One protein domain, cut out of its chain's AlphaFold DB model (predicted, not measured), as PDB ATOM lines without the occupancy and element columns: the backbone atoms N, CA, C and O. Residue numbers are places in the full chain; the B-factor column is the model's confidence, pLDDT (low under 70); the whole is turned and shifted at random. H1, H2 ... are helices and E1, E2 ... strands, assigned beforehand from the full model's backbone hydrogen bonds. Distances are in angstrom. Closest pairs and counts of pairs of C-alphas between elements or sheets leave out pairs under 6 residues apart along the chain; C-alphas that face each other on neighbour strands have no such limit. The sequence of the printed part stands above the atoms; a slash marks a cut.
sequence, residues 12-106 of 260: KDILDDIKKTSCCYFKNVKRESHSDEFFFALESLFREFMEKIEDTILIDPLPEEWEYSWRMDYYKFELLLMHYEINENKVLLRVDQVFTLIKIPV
ATOM      1  N   LYS A  12      49.819 -16.933 -39.420       92.19
ATOM      2  CA  LYS A  12      49.484 -15.624 -38.858       92.19
ATOM      3  C   LYS A  12      48.966 -14.675 -39.937       92.19
ATOM      4  O   LYS A  12      47.927 -14.059 -39.731       92.19
ATOM      5  N   ASP A  13      49.630 -14.620 -41.089       91.88
ATOM      6  CA  ASP A  13      49.215 -13.749 -42.194       91.88
ATOM      7  C   ASP A  13      47.816 -14.107 -42.709       91.88
ATOM      8  O   ASP A  13      47.024 -13.216 -43.007       91.88
ATOM      9  N   ILE A  14      47.490 -15.404 -42.778       92.06
ATOM     10  CA  ILE A  14      46.157 -15.885 -43.175       92.06
ATOM     11  C   ILE A  14      45.104 -15.438 -42.157       92.06
ATOM     12  O   ILE A  14      44.073 -14.887 -42.535       92.06
ATOM     13  N   LEU A  15      45.354 -15.655 -40.863       94.50
ATOM     14  CA  LEU A  15      44.421 -15.268 -39.804       94.50
ATOM     15  C   LEU A  15      44.216 -13.751 -39.753       94.50
ATOM     16  O   LEU A  15      43.082 -13.297 -39.607       94.50
ATOM     17  N   ASP A  16      45.279 -12.965 -39.909       92.75
ATOM     18  CA  ASP A  16      45.203 -11.503 -39.935       92.75
ATOM     19  C   ASP A  16      44.429 -11.004 -41.167       92.75
ATOM     20  O   ASP A  16      43.610 -10.085 -41.059       92.75
ATOM     21  N   ASP A  17      44.609 -11.644 -42.323       90.50
ATOM     22  CA  ASP A  17      43.861 -11.358 -43.549       90.50
ATOM     23  C   ASP A  17      42.364 -11.666 -43.404       90.50
ATOM     24  O   ASP A  17      41.518 -10.835 -43.755       90.50
ATOM     25  N   ILE A  18      42.023 -12.818 -42.819       90.88
ATOM     26  CA  ILE A  18      40.637 -13.203 -42.525       90.88
ATOM     27  C   ILE A  18      40.019 -12.224 -41.522       90.88
ATOM     28  O   ILE A  18      38.919 -11.723 -41.760       90.88
ATOM     29  N   LYS A  19      40.726 -11.881 -40.436       91.00
ATOM     30  CA  LYS A  19      40.264 -10.909 -39.428       91.00
ATOM     31  C   LYS A  19      40.016  -9.536 -40.043       91.00
ATOM     32  O   LYS A  19      38.979  -8.923 -39.780       91.00
ATOM     33  N   LYS A  20      40.931  -9.059 -40.889       87.31
ATOM     34  CA  LYS A  20      40.780  -7.795 -41.621       87.31
ATOM     35  C   LYS A  20      39.568  -7.837 -42.549       87.31
ATOM     36  O   LYS A  20      38.775  -6.897 -42.555       87.31
ATOM     37  N   THR A  21      39.400  -8.930 -43.284       83.56
ATOM     38  CA  THR A  21      38.287  -9.127 -44.217       83.56
ATOM     39  C   THR A  21      36.945  -9.175 -43.486       83.56
ATOM     40  O   THR A  21      36.028  -8.435 -43.838       83.56
ATOM     41  N   SER A  22      36.866  -9.941 -42.398       85.38
ATOM     42  CA  SER A  22      35.732  -9.982 -41.473       85.38
ATOM     43  C   SER A  22      35.393  -8.581 -40.942       85.38
ATOM     44  O   SER A  22      34.272  -8.101 -41.110       85.38
ATOM     45  N   CYS A  23      36.379  -7.840 -40.425       81.94
ATOM     46  CA  CYS A  23      36.176  -6.463 -39.961       81.94
ATOM     47  C   CYS A  23      35.620  -5.542 -41.055       81.94
ATOM     48  O   CYS A  23      34.761  -4.710 -40.764       81.94
ATOM     49  N   CYS A  24      36.096  -5.665 -42.296       75.00
ATOM     50  CA  CYS A  24      35.569  -4.888 -43.414       75.00
ATOM     51  C   CYS A  24      34.078  -5.169 -43.646       75.00
ATOM     52  O   CYS A  24      33.327  -4.217 -43.857       75.00
ATOM     53  N   TYR A  25      33.632  -6.423 -43.543       72.38
ATOM     54  CA  TYR A  25      32.213  -6.756 -43.670       72.38
ATOM     55  C   TYR A  25      31.357  -6.138 -42.571       72.38
ATOM     56  O   TYR A  25      30.337  -5.526 -42.869       72.38
ATOM     57  N   PHE A  26      31.787  -6.240 -41.315       76.19
ATOM     58  CA  PHE A  26      30.959  -5.805 -40.186       76.19
ATOM     59  C   PHE A  26      31.032  -4.297 -39.900       76.19
ATOM     60  O   PHE A  26      30.091  -3.743 -39.336       76.19
ATOM     61  N   LYS A  27      32.123  -3.612 -40.280       70.00
ATOM     62  CA  LYS A  27      32.306  -2.168 -40.027       70.00
ATOM     63  C   LYS A  27      31.952  -1.274 -41.217       70.00
ATOM     64  O   LYS A  27      31.520  -0.146 -41.003       70.00
ATOM     65  N   ASN A  28      32.166  -1.735 -42.456       58.84
ATOM     66  CA  ASN A  28      32.114  -0.868 -43.645       58.84
ATOM     67  C   ASN A  28      30.906  -1.103 -44.560       58.84
ATOM     68  O   ASN A  28      30.738  -0.331 -45.513       58.84
ATOM     69  N   VAL A  29      30.099  -2.133 -44.300       58.16
ATOM     70  CA  VAL A  29      28.863  -2.421 -45.033       58.16
ATOM     71  C   VAL A  29      27.716  -1.831 -44.229       58.16
ATOM     72  O   VAL A  29      27.538  -2.150 -43.055       58.16
ATOM     73  N   LYS A  30      26.936  -0.934 -44.839       54.16
ATOM     74  CA  LYS A  30      25.676  -0.527 -44.224       54.16
ATOM     75  C   LYS A  30      24.833  -1.792 -44.057       54.16
ATOM     76  O   LYS A  30      24.610  -2.490 -45.042       54.16
ATOM     77  N   ARG A  31      24.292  -2.041 -42.859       55.91
ATOM     78  CA  ARG A  31      23.297  -3.109 -42.614       55.91
ATOM     79  C   ARG A  31      22.055  -3.025 -43.525       55.91
ATOM     80  O   ARG A  31      21.191  -3.879 -43.474       55.91
ATOM     81  N   GLU A  32      21.957  -1.996 -44.363       58.22
ATOM     82  CA  GLU A  32      20.932  -1.825 -45.392       58.22
ATOM     83  C   GLU A  32      21.063  -2.816 -46.568       58.22
ATOM     84  O   GLU A  32      20.078  -3.039 -47.264       58.22
ATOM     85  N   SER A  33      22.245  -3.396 -46.826       67.25
ATOM     86  CA  SER A  33      22.468  -4.242 -48.016       67.25
ATOM     87  C   SER A  33      22.125  -5.721 -47.824       67.25
ATOM     88  O   SER A  33      21.784  -6.388 -48.796       67.25
ATOM     89  N   HIS A  34      22.207  -6.215 -46.589       80.56
ATOM     90  CA  HIS A  34      22.005  -7.617 -46.230       80.56
ATOM     91  C   HIS A  34      21.237  -7.700 -44.909       80.56
ATOM     92  O   HIS A  34      21.344  -6.808 -44.069       80.56
ATOM     93  N   SER A  35      20.456  -8.757 -44.725       85.75
ATOM     94  CA  SER A  35      19.659  -8.974 -43.515       85.75
ATOM     95  C   SER A  35      20.519  -9.314 -42.295       85.75
ATOM     96  O   SER A  35      21.645  -9.801 -42.414       85.75
ATOM     97  N   ASP A  36      19.962  -9.114 -41.099       88.31
ATOM     98  CA  ASP A  36      20.626  -9.513 -39.852       88.31
ATOM     99  C   ASP A  36      20.937 -11.024 -39.831       88.31
ATOM    100  O   ASP A  36      22.000 -11.424 -39.363       88.31
ATOM    101  N   GLU A  37      20.066 -11.855 -40.414       90.75
ATOM    102  CA  GLU A  37      20.277 -13.304 -40.563       90.75
ATOM    103  C   GLU A  37      21.502 -13.640 -41.424       90.75
ATOM    104  O   GLU A  37      22.278 -14.532 -41.074       90.75
ATOM    105  N   PHE A  38      21.716 -12.901 -42.519       90.56
ATOM    106  CA  PHE A  38      22.903 -13.055 -43.356       90.56
ATOM    107  C   PHE A  38      24.176 -12.764 -42.553       90.56
ATOM    108  O   PHE A  38      25.109 -13.570 -42.547       90.56
ATOM    109  N   PHE A  39      24.211 -11.633 -41.840       87.75
ATOM    110  CA  PHE A  39      25.379 -11.253 -41.042       87.75
ATOM    111  C   PHE A  39      25.621 -12.209 -39.878       87.75
ATOM    112  O   PHE A  39      26.772 -12.554 -39.620       87.75
ATOM    113  N   PHE A  40      24.562 -12.683 -39.223       91.19
ATOM    114  CA  PHE A  40      24.665 -13.673 -38.157       91.19
ATOM    115  C   PHE A  40      25.288 -14.985 -38.659       91.19
ATOM    116  O   PHE A  40      26.221 -15.513 -38.047       91.19
ATOM    117  N   ALA A  41      24.823 -15.494 -39.806       93.62
ATOM    118  CA  ALA A  41      25.399 -16.684 -40.428       93.62
ATOM    119  C   ALA A  41      26.867 -16.459 -40.827       93.62
ATOM    120  O   ALA A  41      27.721 -17.302 -40.543       93.62
ATOM    121  N   LEU A  42      27.171 -15.312 -41.441       92.25
ATOM    122  CA  LEU A  42      28.518 -14.959 -41.884       92.25
ATOM    123  C   LEU A  42      29.506 -14.840 -40.714       92.25
ATOM    124  O   LEU A  42      30.621 -15.352 -40.796       92.25
ATOM    125  N   GLU A  43      29.104 -14.196 -39.617       92.38
ATOM    126  CA  GLU A  43      29.933 -14.038 -38.418       92.38
ATOM    127  C   GLU A  43      30.246 -15.390 -37.779       92.38
ATOM    128  O   GLU A  43      31.399 -15.666 -37.438       92.38
ATOM    129  N   SER A  44      29.237 -16.260 -37.678       94.69
ATOM    130  CA  SER A  44      29.428 -17.615 -37.163       94.69
ATOM    131  C   SER A  44      30.410 -18.417 -38.017       94.69
ATOM    132  O   SER A  44      31.271 -19.096 -37.463       94.69
ATOM    133  N   LEU A  45      30.317 -18.312 -39.346       96.06
ATOM    134  CA  LEU A  45      31.214 -19.001 -40.277       96.06
ATOM    135  C   LEU A  45      32.651 -18.481 -40.193       96.06
ATOM    136  O   LEU A  45      33.582 -19.281 -40.175       96.06
ATOM    137  N   PHE A  46      32.848 -17.162 -40.102       95.31
ATOM    138  CA  PHE A  46      34.185 -16.592 -39.912       95.31
ATOM    139  C   PHE A  46      34.825 -17.067 -38.614       95.31
ATOM    140  O   PHE A  46      36.001 -17.425 -38.618       95.31
ATOM    141  N   ARG A  47      34.062 -17.069 -37.515       95.75
ATOM    142  CA  ARG A  47      34.546 -17.545 -36.219       95.75
ATOM    143  C   ARG A  47      34.972 -19.011 -36.298       95.75
ATOM    144  O   ARG A  47      36.126 -19.301 -36.014       95.75
ATOM    145  N   GLU A  48      34.091 -19.889 -36.778       97.62
ATOM    146  CA  GLU A  48      34.385 -21.323 -36.921       97.62
ATOM    147  C   GLU A  48      35.598 -21.569 -37.837       97.62
ATOM    148  O   GLU A  48      36.445 -22.418 -37.565       97.62
ATOM    149  N   PHE A  49      35.722 -20.796 -38.922       97.56
ATOM    150  CA  PHE A  49      36.840 -20.911 -39.856       97.56
ATOM    151  C   PHE A  49      38.173 -20.493 -39.246       97.56
ATOM    152  O   PHE A  49      39.163 -21.202 -39.420       97.56
ATOM    153  N   MET A  50      38.202 -19.384 -38.506       96.75
ATOM    154  CA  MET A  50      39.406 -18.943 -37.803       96.75
ATOM    155  C   MET A  50      39.816 -19.934 -36.714       96.75
ATOM    156  O   MET A  50      40.979 -20.320 -36.693       96.75
ATOM    157  N   GLU A  51      38.874 -20.397 -35.885       97.50
ATOM    158  CA  GLU A  51      39.127 -21.409 -34.844       97.50
ATOM    159  C   GLU A  51      39.751 -22.672 -35.458       97.50
ATOM    160  O   GLU A  51      40.807 -23.140 -35.035       97.50
ATOM    161  N   LYS A  52      39.180 -23.162 -36.565       97.62
ATOM    162  CA  LYS A  52      39.695 -24.351 -37.250       97.62
ATOM    163  C   LYS A  52      41.091 -24.152 -37.849       97.62
ATOM    164  O   LYS A  52      41.880 -25.097 -37.876       97.62
ATOM    165  N   ILE A  53      41.415 -22.956 -38.344       96.88
ATOM    166  CA  ILE A  53      42.768 -22.627 -38.831       96.88
ATOM    167  C   ILE A  53      43.761 -22.543 -37.668       96.88
ATOM    168  O   ILE A  53      44.893 -23.016 -37.796       96.88
ATOM    169  N   GLU A  54      43.354 -21.944 -36.547       96.31
ATOM    170  CA  GLU A  54      44.175 -21.836 -35.339       96.31
ATOM    171  C   GLU A  54      44.592 -23.233 -34.853       96.31
ATOM    172  O   GLU A  54      45.796 -23.480 -34.702       96.31
ATOM    173  N   ASP A  55      43.638 -24.165 -34.788       96.00
ATOM    174  CA  ASP A  55      43.837 -25.556 -34.359       96.00
ATOM    175  C   ASP A  55      44.617 -26.427 -35.359       96.00
ATOM    176  O   ASP A  55      45.215 -27.442 -34.992       96.00
ATOM    177  N   THR A  56      44.638 -26.058 -36.642       95.00
ATOM    178  CA  THR A  56      45.277 -26.872 -37.687       95.00
ATOM    179  C   THR A  56      46.782 -26.634 -37.731       95.00
ATOM    180  O   THR A  56      47.241 -25.501 -37.852       95.00
ATOM    181  N   ILE A  57      47.595 -27.690 -37.715       93.56
ATOM    182  CA  ILE A  57      49.040 -27.565 -37.959       93.56
ATOM    183  C   ILE A  57      49.261 -27.286 -39.451       93.56
ATOM    184  O   ILE A  57      48.920 -28.107 -40.299       93.56
ATOM    185  N   LEU A  58      49.833 -26.121 -39.762       93.19
ATOM    186  CA  LEU A  58      50.215 -25.725 -41.116       93.19
ATOM    187  C   LEU A  58      51.734 -25.801 -41.250       93.19
ATOM    188  O   LEU A  58      52.458 -25.429 -40.327       93.19
ATOM    189  N   ILE A  59      52.206 -26.276 -42.400       90.69
ATOM    190  CA  ILE A  59      53.629 -26.298 -42.740       90.69
ATOM    191  C   ILE A  59      54.121 -24.853 -42.859       90.69
ATOM    192  O   ILE A  59      53.528 -24.063 -43.598       90.69
ATOM    193  N   ASP A  60      55.193 -24.530 -42.142       86.44
ATOM    194  CA  ASP A  60      55.847 -23.221 -42.132       86.44
ATOM    195  C   ASP A  60      57.353 -23.423 -41.843       86.44
ATOM    196  O   ASP A  60      57.683 -24.047 -40.828       86.44
ATOM    197  N   PRO A  61      58.280 -22.970 -42.714       86.75
ATOM    198  CA  PRO A  61      58.048 -22.240 -43.962       86.75
ATOM    199  C   PRO A  61      57.582 -23.129 -45.119       86.75
ATOM    200  O   PRO A  61      57.969 -24.292 -45.236       86.75
ATOM    201  N   LEU A  62      56.794 -22.545 -46.025       89.44
ATOM    202  CA  LEU A  62      56.465 -23.166 -47.307       89.44
ATOM    203  C   LEU A  62      57.637 -23.064 -48.312       89.44
ATOM    204  O   LEU A  62      58.377 -22.059 -48.309       89.44
ATOM    205  N   PRO A  63      57.795 -24.054 -49.216       88.56
ATOM    206  CA  PRO A  63      58.684 -23.927 -50.371       88.56
ATOM    207  C   PRO A  63      58.273 -22.754 -51.282       88.56
ATOM    208  O   PRO A  63      57.242 -22.120 -51.073       88.56
ATOM    209  N   GLU A  64      59.128 -22.375 -52.234       83.62
ATOM    210  CA  GLU A  64      58.956 -21.133 -53.008       83.62
ATOM    211  C   GLU A  64      57.703 -21.116 -53.890       83.62
ATOM    212  O   GLU A  64      57.052 -20.083 -54.014       83.62
ATOM    213  N   GLU A  65      57.331 -22.271 -54.416       89.19
ATOM    214  CA  GLU A  65      56.228 -22.459 -55.350       89.19
ATOM    215  C   GLU A  65      54.873 -22.655 -54.660       89.19
ATOM    216  O   GLU A  65      53.869 -22.880 -55.331       89.19
ATOM    217  N   TRP A  66      54.830 -22.596 -53.327       90.31
ATOM    218  CA  TRP A  66      53.646 -22.934 -52.542       90.31
ATOM    219  C   TRP A  66      53.099 -21.738 -51.767       90.31
ATOM    220  O   TRP A  66      53.840 -20.978 -51.143       90.31
ATOM    221  N   GLU A  67      51.774 -21.621 -51.731       89.62
ATOM    222  CA  GLU A  67      51.071 -20.574 -50.992       89.62
ATOM    223  C   GLU A  67      49.798 -21.109 -50.338       89.62
ATOM    224  O   GLU A  67      49.067 -21.920 -50.915       89.62
ATOM    225  N   TYR A  68      49.485 -20.589 -49.152       91.88
ATOM    226  CA  TYR A  68      48.145 -20.703 -48.599       91.88
ATOM    227  C   TYR A  68      47.235 -19.587 -49.110       91.88
ATOM    228  O   TYR A  68      47.515 -18.400 -48.933       91.88
ATOM    229  N   SER A  69      46.083 -19.972 -49.642       90.19
ATOM    230  CA  SER A  69      45.021 -19.057 -50.047       90.19
ATOM    231  C   SER A  69      43.718 -19.473 -49.391       90.19
ATOM    232  O   SER A  69      43.490 -20.656 -49.151       90.19
ATOM    233  N   TRP A  70      42.844 -18.524 -49.088       91.69
ATOM    234  CA  TRP A  70      41.515 -18.844 -48.589       91.69
ATOM    235  C   TRP A  70      40.460 -18.181 -49.461       91.69
ATOM    236  O   TRP A  70      40.679 -17.129 -50.063       91.69
ATOM    237  N   ARG A  71      39.300 -18.822 -49.549       88.69
ATOM    238  CA  ARG A  71      38.154 -18.303 -50.290       88.69
ATOM    239  C   ARG A  71      36.862 -18.678 -49.600       88.69
ATOM    240  O   ARG A  71      36.803 -19.643 -48.841       88.69
ATOM    241  N   MET A  72      35.814 -17.944 -49.931       88.94
ATOM    242  CA  MET A  72      34.459 -18.279 -49.530       88.94
ATOM    243  C   MET A  72      33.483 -17.993 -50.663       88.94
ATOM    244  O   MET A  72      33.675 -17.070 -51.459       88.94
ATOM    245  N   ASP A  73      32.424 -18.783 -50.701       88.38
ATOM    246  CA  ASP A  73      31.272 -18.598 -51.567       88.38
ATOM    247  C   ASP A  73      29.982 -18.826 -50.761       88.38
ATOM    248  O   ASP A  73      30.007 -19.012 -49.543       88.38
ATOM    249  N   TYR A  74      28.831 -18.818 -51.433       91.69
ATOM    250  CA  TYR A  74      27.539 -19.072 -50.794       91.69
ATOM    251  C   TYR A  74      27.393 -20.483 -50.203       91.69
ATOM    252  O   TYR A  74      26.406 -20.765 -49.536       91.69
ATOM    253  N   TYR A  75      28.327 -21.393 -50.437       93.19
ATOM    254  CA  TYR A  75      28.218 -22.806 -50.094       93.19
ATOM    255  C   TYR A  75      29.310 -23.271 -49.134       93.19
ATOM    256  O   TYR A  75      29.118 -24.297 -48.476       93.19
ATOM    257  N   LYS A  76      30.455 -22.583 -49.055       93.94
ATOM    258  CA  LYS A  76      31.589 -23.002 -48.218       93.94
ATOM    259  C   LYS A  76      32.646 -21.918 -48.006       93.94
ATOM    260  O   LYS A  76      32.792 -20.999 -48.805       93.94
ATOM    261  N   PHE A  77      33.436 -22.118 -46.957       94.75
ATOM    262  CA  PHE A  77      34.715 -21.465 -46.689       94.75
ATOM    263  C   PHE A  77      35.817 -22.511 -46.846       94.75
ATOM    264  O   PHE A  77      35.676 -23.641 -46.370       94.75
ATOM    265  N   GLU A  78      36.901 -22.158 -47.528       95.19
ATOM    266  CA  GLU A  78      38.005 -23.074 -47.804       95.19
ATOM    267  C   GLU A  78      39.354 -22.425 -47.522       95.19
ATOM    268  O   GLU A  78      39.604 -21.301 -47.955       95.19
ATOM    269  N   LEU A  79      40.233 -23.176 -46.853       95.62
ATOM    270  CA  LEU A  79      41.673 -22.944 -46.875       95.62
ATOM    271  C   LEU A  79      42.279 -23.891 -47.906       95.62
ATOM    272  O   LEU A  79      42.042 -25.102 -47.869       95.62
ATOM    273  N   LEU A  80      43.064 -23.331 -48.811       94.06
ATOM    274  CA  LEU A  80      43.703 -24.006 -49.921       94.06
ATOM    275  C   LEU A  80      45.220 -23.904 -49.778       94.06
ATOM    276  O   LEU A  80      45.742 -22.872 -49.363       94.06
ATOM    277  N   LEU A  81      45.912 -24.962 -50.177       93.94
ATOM    278  CA  LEU A  81      47.336 -24.953 -50.467       93.94
ATOM    279  C   LEU A  81      47.494 -25.037 -51.983       93.94
ATOM    280  O   LEU A  81      47.020 -25.987 -52.609       93.94
ATOM    281  N   MET A  82      48.101 -24.013 -52.564       91.44
ATOM    282  CA  MET A  82      48.248 -23.851 -54.004       91.44
ATOM    283  C   MET A  82      49.715 -24.005 -54.379       91.44
ATOM    284  O   MET A  82      50.576 -23.443 -53.705       91.44
ATOM    285  N   HIS A  83      49.969 -24.763 -55.441       91.88
ATOM    286  CA  HIS A  83      51.266 -24.825 -56.097       91.88
ATOM    287  C   HIS A  83      51.216 -24.011 -57.387       91.88
ATOM    288  O   HIS A  83      50.215 -24.036 -58.115       91.88
ATOM    289  N   TYR A  84      52.299 -23.295 -57.652       88.50
ATOM    290  CA  TYR A  84      52.463 -22.490 -58.844       88.50
ATOM    291  C   TYR A  84      53.654 -22.972 -59.652       88.50
ATOM    292  O   TYR A  84      54.773 -23.073 -59.159       88.50
ATOM    293  N   GLU A  85      53.434 -23.154 -60.944       87.88
ATOM    294  CA  GLU A  85      54.528 -23.302 -61.887       87.88
ATOM    295  C   GLU A  85      55.157 -21.923 -62.120       87.88
ATOM    296  O   GLU A  85      54.496 -20.998 -62.608       87.88
ATOM    297  N   ILE A  86      56.430 -21.779 -61.756       84.88
ATOM    298  CA  ILE A  86      57.224 -20.567 -61.968       84.88
ATOM    299  C   ILE A  86      58.315 -20.828 -63.006       84.88
ATOM    300  O   ILE A  86      58.859 -21.928 -63.089       84.88
ATOM    301  N   ASN A  87      58.648 -19.820 -63.812       84.06
ATOM    302  CA  ASN A  87      59.805 -19.905 -64.704       84.06
ATOM    303  C   ASN A  87      61.122 -19.578 -63.973       84.06
ATOM    304  O   ASN A  87      61.123 -19.159 -62.817       84.06
ATOM    305  N   GLU A  88      62.253 -19.694 -64.676       80.81
ATOM    306  CA  GLU A  88      63.597 -19.388 -64.148       80.81
ATOM    307  C   GLU A  88      63.734 -17.956 -63.594       80.81
ATOM    308  O   GLU A  88      64.531 -17.703 -62.695       80.81
ATOM    309  N   ASN A  89      62.910 -17.021 -64.082       80.62
ATOM    310  CA  ASN A  89      62.854 -15.634 -63.615       80.62
ATOM    311  C   ASN A  89      61.868 -15.429 -62.449       80.62
ATOM    312  O   ASN A  89      61.524 -14.287 -62.136       80.62
ATOM    313  N   LYS A  90      61.387 -16.513 -61.824       73.50
ATOM    314  CA  LYS A  90      60.401 -16.520 -60.728       73.50
ATOM    315  C   LYS A  90      59.074 -15.851 -61.084       73.50
ATOM    316  O   LYS A  90      58.369 -15.332 -60.219       73.50
ATOM    317  N   VAL A  91      58.726 -15.848 -62.366       76.06
ATOM    318  CA  VAL A  91      57.437 -15.349 -62.838       76.06
ATOM    319  C   VAL A  91      56.441 -16.498 -62.824       76.06
ATOM    320  O   VAL A  91      56.692 -17.547 -63.419       76.06
ATOM    321  N   LEU A  92      55.307 -16.269 -62.166       78.25
ATOM    322  CA  LEU A  92      54.166 -17.177 -62.145       78.25
ATOM    323  C   LEU A  92      53.640 -17.428 -63.564       78.25
ATOM    324  O   LEU A  92      53.270 -16.489 -64.270       78.25
ATOM    325  N   LEU A  93      53.599 -18.699 -63.959       80.50
ATOM    326  CA  LEU A  93      53.034 -19.154 -65.227       80.50
ATOM    327  C   LEU A  93      51.579 -19.587 -65.043       80.50
ATOM    328  O   LEU A  93      50.696 -19.094 -65.743       80.50
ATOM    329  N   ARG A  94      51.321 -20.498 -64.096       83.00
ATOM    330  CA  ARG A  94      49.974 -20.997 -63.775       83.00
ATOM    331  C   ARG A  94      49.914 -21.655 -62.399       83.00
ATOM    332  O   ARG A  94      50.938 -22.029 -61.839       83.00
ATOM    333  N   VAL A  95      48.693 -21.854 -61.915       85.81
ATOM    334  CA  VAL A  95      48.388 -22.808 -60.843       85.81
ATOM    335  C   VAL A  95      48.213 -24.184 -61.476       85.81
ATOM    336  O   VAL A  95      47.371 -24.335 -62.363       85.81
ATOM    337  N   ASP A  96      48.980 -25.174 -61.041       88.88
ATOM    338  CA  ASP A  96      48.893 -26.558 -61.525       88.88
ATOM    339  C   ASP A  96      48.369 -27.527 -60.452       88.88
ATOM    340  O   ASP A  96      47.762 -28.540 -60.802       88.88
ATOM    341  N   GLN A  97      48.521 -27.204 -59.161       91.88
ATOM    342  CA  GLN A  97      47.958 -28.002 -58.066       91.88
ATOM    343  C   GLN A  97      47.217 -27.142 -57.041       91.88
ATOM    344  O   GLN A  97      47.659 -26.059 -56.656       91.88
ATOM    345  N   VAL A  98      46.083 -27.661 -56.565       92.81
ATOM    346  CA  VAL A  98      45.266 -27.043 -55.516       92.81
ATOM    347  C   VAL A  98      44.781 -28.127 -54.564       92.81
ATOM    348  O   VAL A  98      44.051 -29.032 -54.965       92.81
ATOM    349  N   PHE A  99      45.138 -28.004 -53.290       94.69
ATOM    350  CA  PHE A  99      44.700 -28.904 -52.227       94.69
ATOM    351  C   PHE A  99      43.796 -28.160 -51.255       94.69
ATOM    352  O   PHE A  99      44.160 -27.105 -50.742       94.69
ATOM    353  N   THR A 100      42.621 -28.710 -50.960       95.75
ATOM    354  CA  THR A 100      41.755 -28.175 -49.904       95.75
ATOM    355  C   THR A 100      42.201 -28.722 -48.555       95.75
ATOM    356  O   THR A 100      42.053 -29.913 -48.295       95.75
ATOM    357  N   LEU A 101      42.725 -27.849 -47.696       95.94
ATOM    358  CA  LEU A 101      43.194 -28.208 -46.355       95.94
ATOM    359  C   LEU A 101      42.069 -28.155 -45.328       95.94
ATOM    360  O   LEU A 101      41.898 -29.064 -44.522       95.94
ATOM    361  N   ILE A 102      41.283 -27.081 -45.373       97.31
ATOM    362  CA  ILE A 102      40.127 -26.887 -44.502       97.31
ATOM    363  C   ILE A 102      38.937 -26.570 -45.385       97.31
ATOM    364  O   ILE A 102      39.033 -25.772 -46.314       97.31
ATOM    365  N   LYS A 103      37.801 -27.178 -45.055       97.31
ATOM    366  CA  LYS A 103      36.509 -26.876 -45.651       97.31
ATOM    367  C   LYS A 103      35.468 -26.765 -44.551       97.31
ATOM    368  O   LYS A 103      35.324 -27.684 -43.741       97.31
ATOM    369  N   ILE A 104      34.749 -25.650 -44.549       97.56
ATOM    370  CA  ILE A 104      33.582 -25.423 -43.698       97.56
ATOM    371  C   ILE A 104      32.388 -25.186 -44.617       97.56
ATOM    372  O   ILE A 104      32.388 -24.206 -45.364       97.56
ATOM    373  N   PRO A 105      31.404 -26.098 -44.652       96.75
ATOM    374  CA  PRO A 105      30.207 -25.897 -45.451       96.75
ATOM    375  C   PRO A 105      29.321 -24.810 -44.834       96.75
ATOM    376  O   PRO A 105      29.130 -24.760 -43.623       96.75
ATOM    377  N   VAL A 106      28.723 -23.977 -45.682       96.62
ATOM    378  CA  VAL A 106      27.662 -23.055 -45.265       96.62
ATOM    379  C   VAL A 106      26.406 -23.873 -44.934       96.62
ATOM    380  O   VAL A 106      26.039 -24.755 -45.719       96.62
TER     381      VAL A 106
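AT A GLANCE: This is residues 12 to 106 of the 260 residues of an uncharacterized protein of Blautia obeum (UniProt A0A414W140). What does the model look like? A helical hairpin, H1 and H2, packs on a strongly twisted ribbon of three strands, E1, E2 and E3, with the end of the hairpin around residues 32 to 38 sticking out and the turn between E2 and E3 at the far end of the long axis. What is it made of? The 95 printed residues hold two named helices and then three named strands, in the order H1 H2 E1 E2 E3; the sheet runs E1 - E2 - E3, antiparallel, and the class is mixed, helices and strands. How compact is it? It is loose, with a radius of gyration of the C-alphas of 15.7 A, and elongated, spanning 50 by 27 by 22 A.

IN THESE COORDINATES: Where are the helices? H1 is residues 12 to 28, 23.3 A long, from C-alpha 12 at (49.484, -15.624, -38.858). H2 is residues 36 to 55, 28.7 A long, from C-alpha 36 at (20.626, -9.513, -39.852). Where are the strands? E1 is residues 66 to 72, 20.0 A, and E2 is residues 76 to 86, 29.2 A. E3 is residues 92 to 105, 30.5 A, ending with C-alpha 105 at (30.207, -25.897, -45.451).

HOW THE PARTS SIT: How do the helices stand to each other? H1 and H2 form a helical hairpin and touch, the closest C-alphas being those of Leu 15 and Met 50, 6.5 A apart; they run opposite ways at a shallow tilt of 11 degrees. In both, every O i to N i+4 pair is within hydrogen-bond range. How is the sheet built? E1, E2 and E3 are a meander, each strand the antiparallel neighbour of the one before, with E1 and E3 at the edges. N 69 and O 80 are 2.9 A apart between E1 and E2, and N 81 and O 99 are 2.8 A apart between E2 and E3, both within hydrogen-bond range. E2 bends by 52 degrees at residue 79 and E3 by 66 degrees at residue 102. Where are the helices on the sheet? They make two layers with it, helices on one face of a sheet; the closest C-alphas of H1 and E1 are those of Ile 14 and Tyr 68, 7.5 A apart. H2 lies over E2 and E3 at a height over the sheet of 9.6 A, and runs across the strands at 70 degrees to E3 on the local plane; the closest C-alphas of H2 and E3 are those of Phe 49 and Ile 104, 6.8 A apart.

THE WHOLE: How far does it reach? The two C-alphas farthest apart, those of Asp 36 and Glu 88, are 50.3 A apart. Are there cuts or long links? The printed part has no cut and no long link; E1 to E2 and E2 to E3 are tight, H1 to H2 and H2 to E1 short. Where is confidence low? The mean pLDDT of the printed part is 87.9, and residues 28 to 33 are under 70.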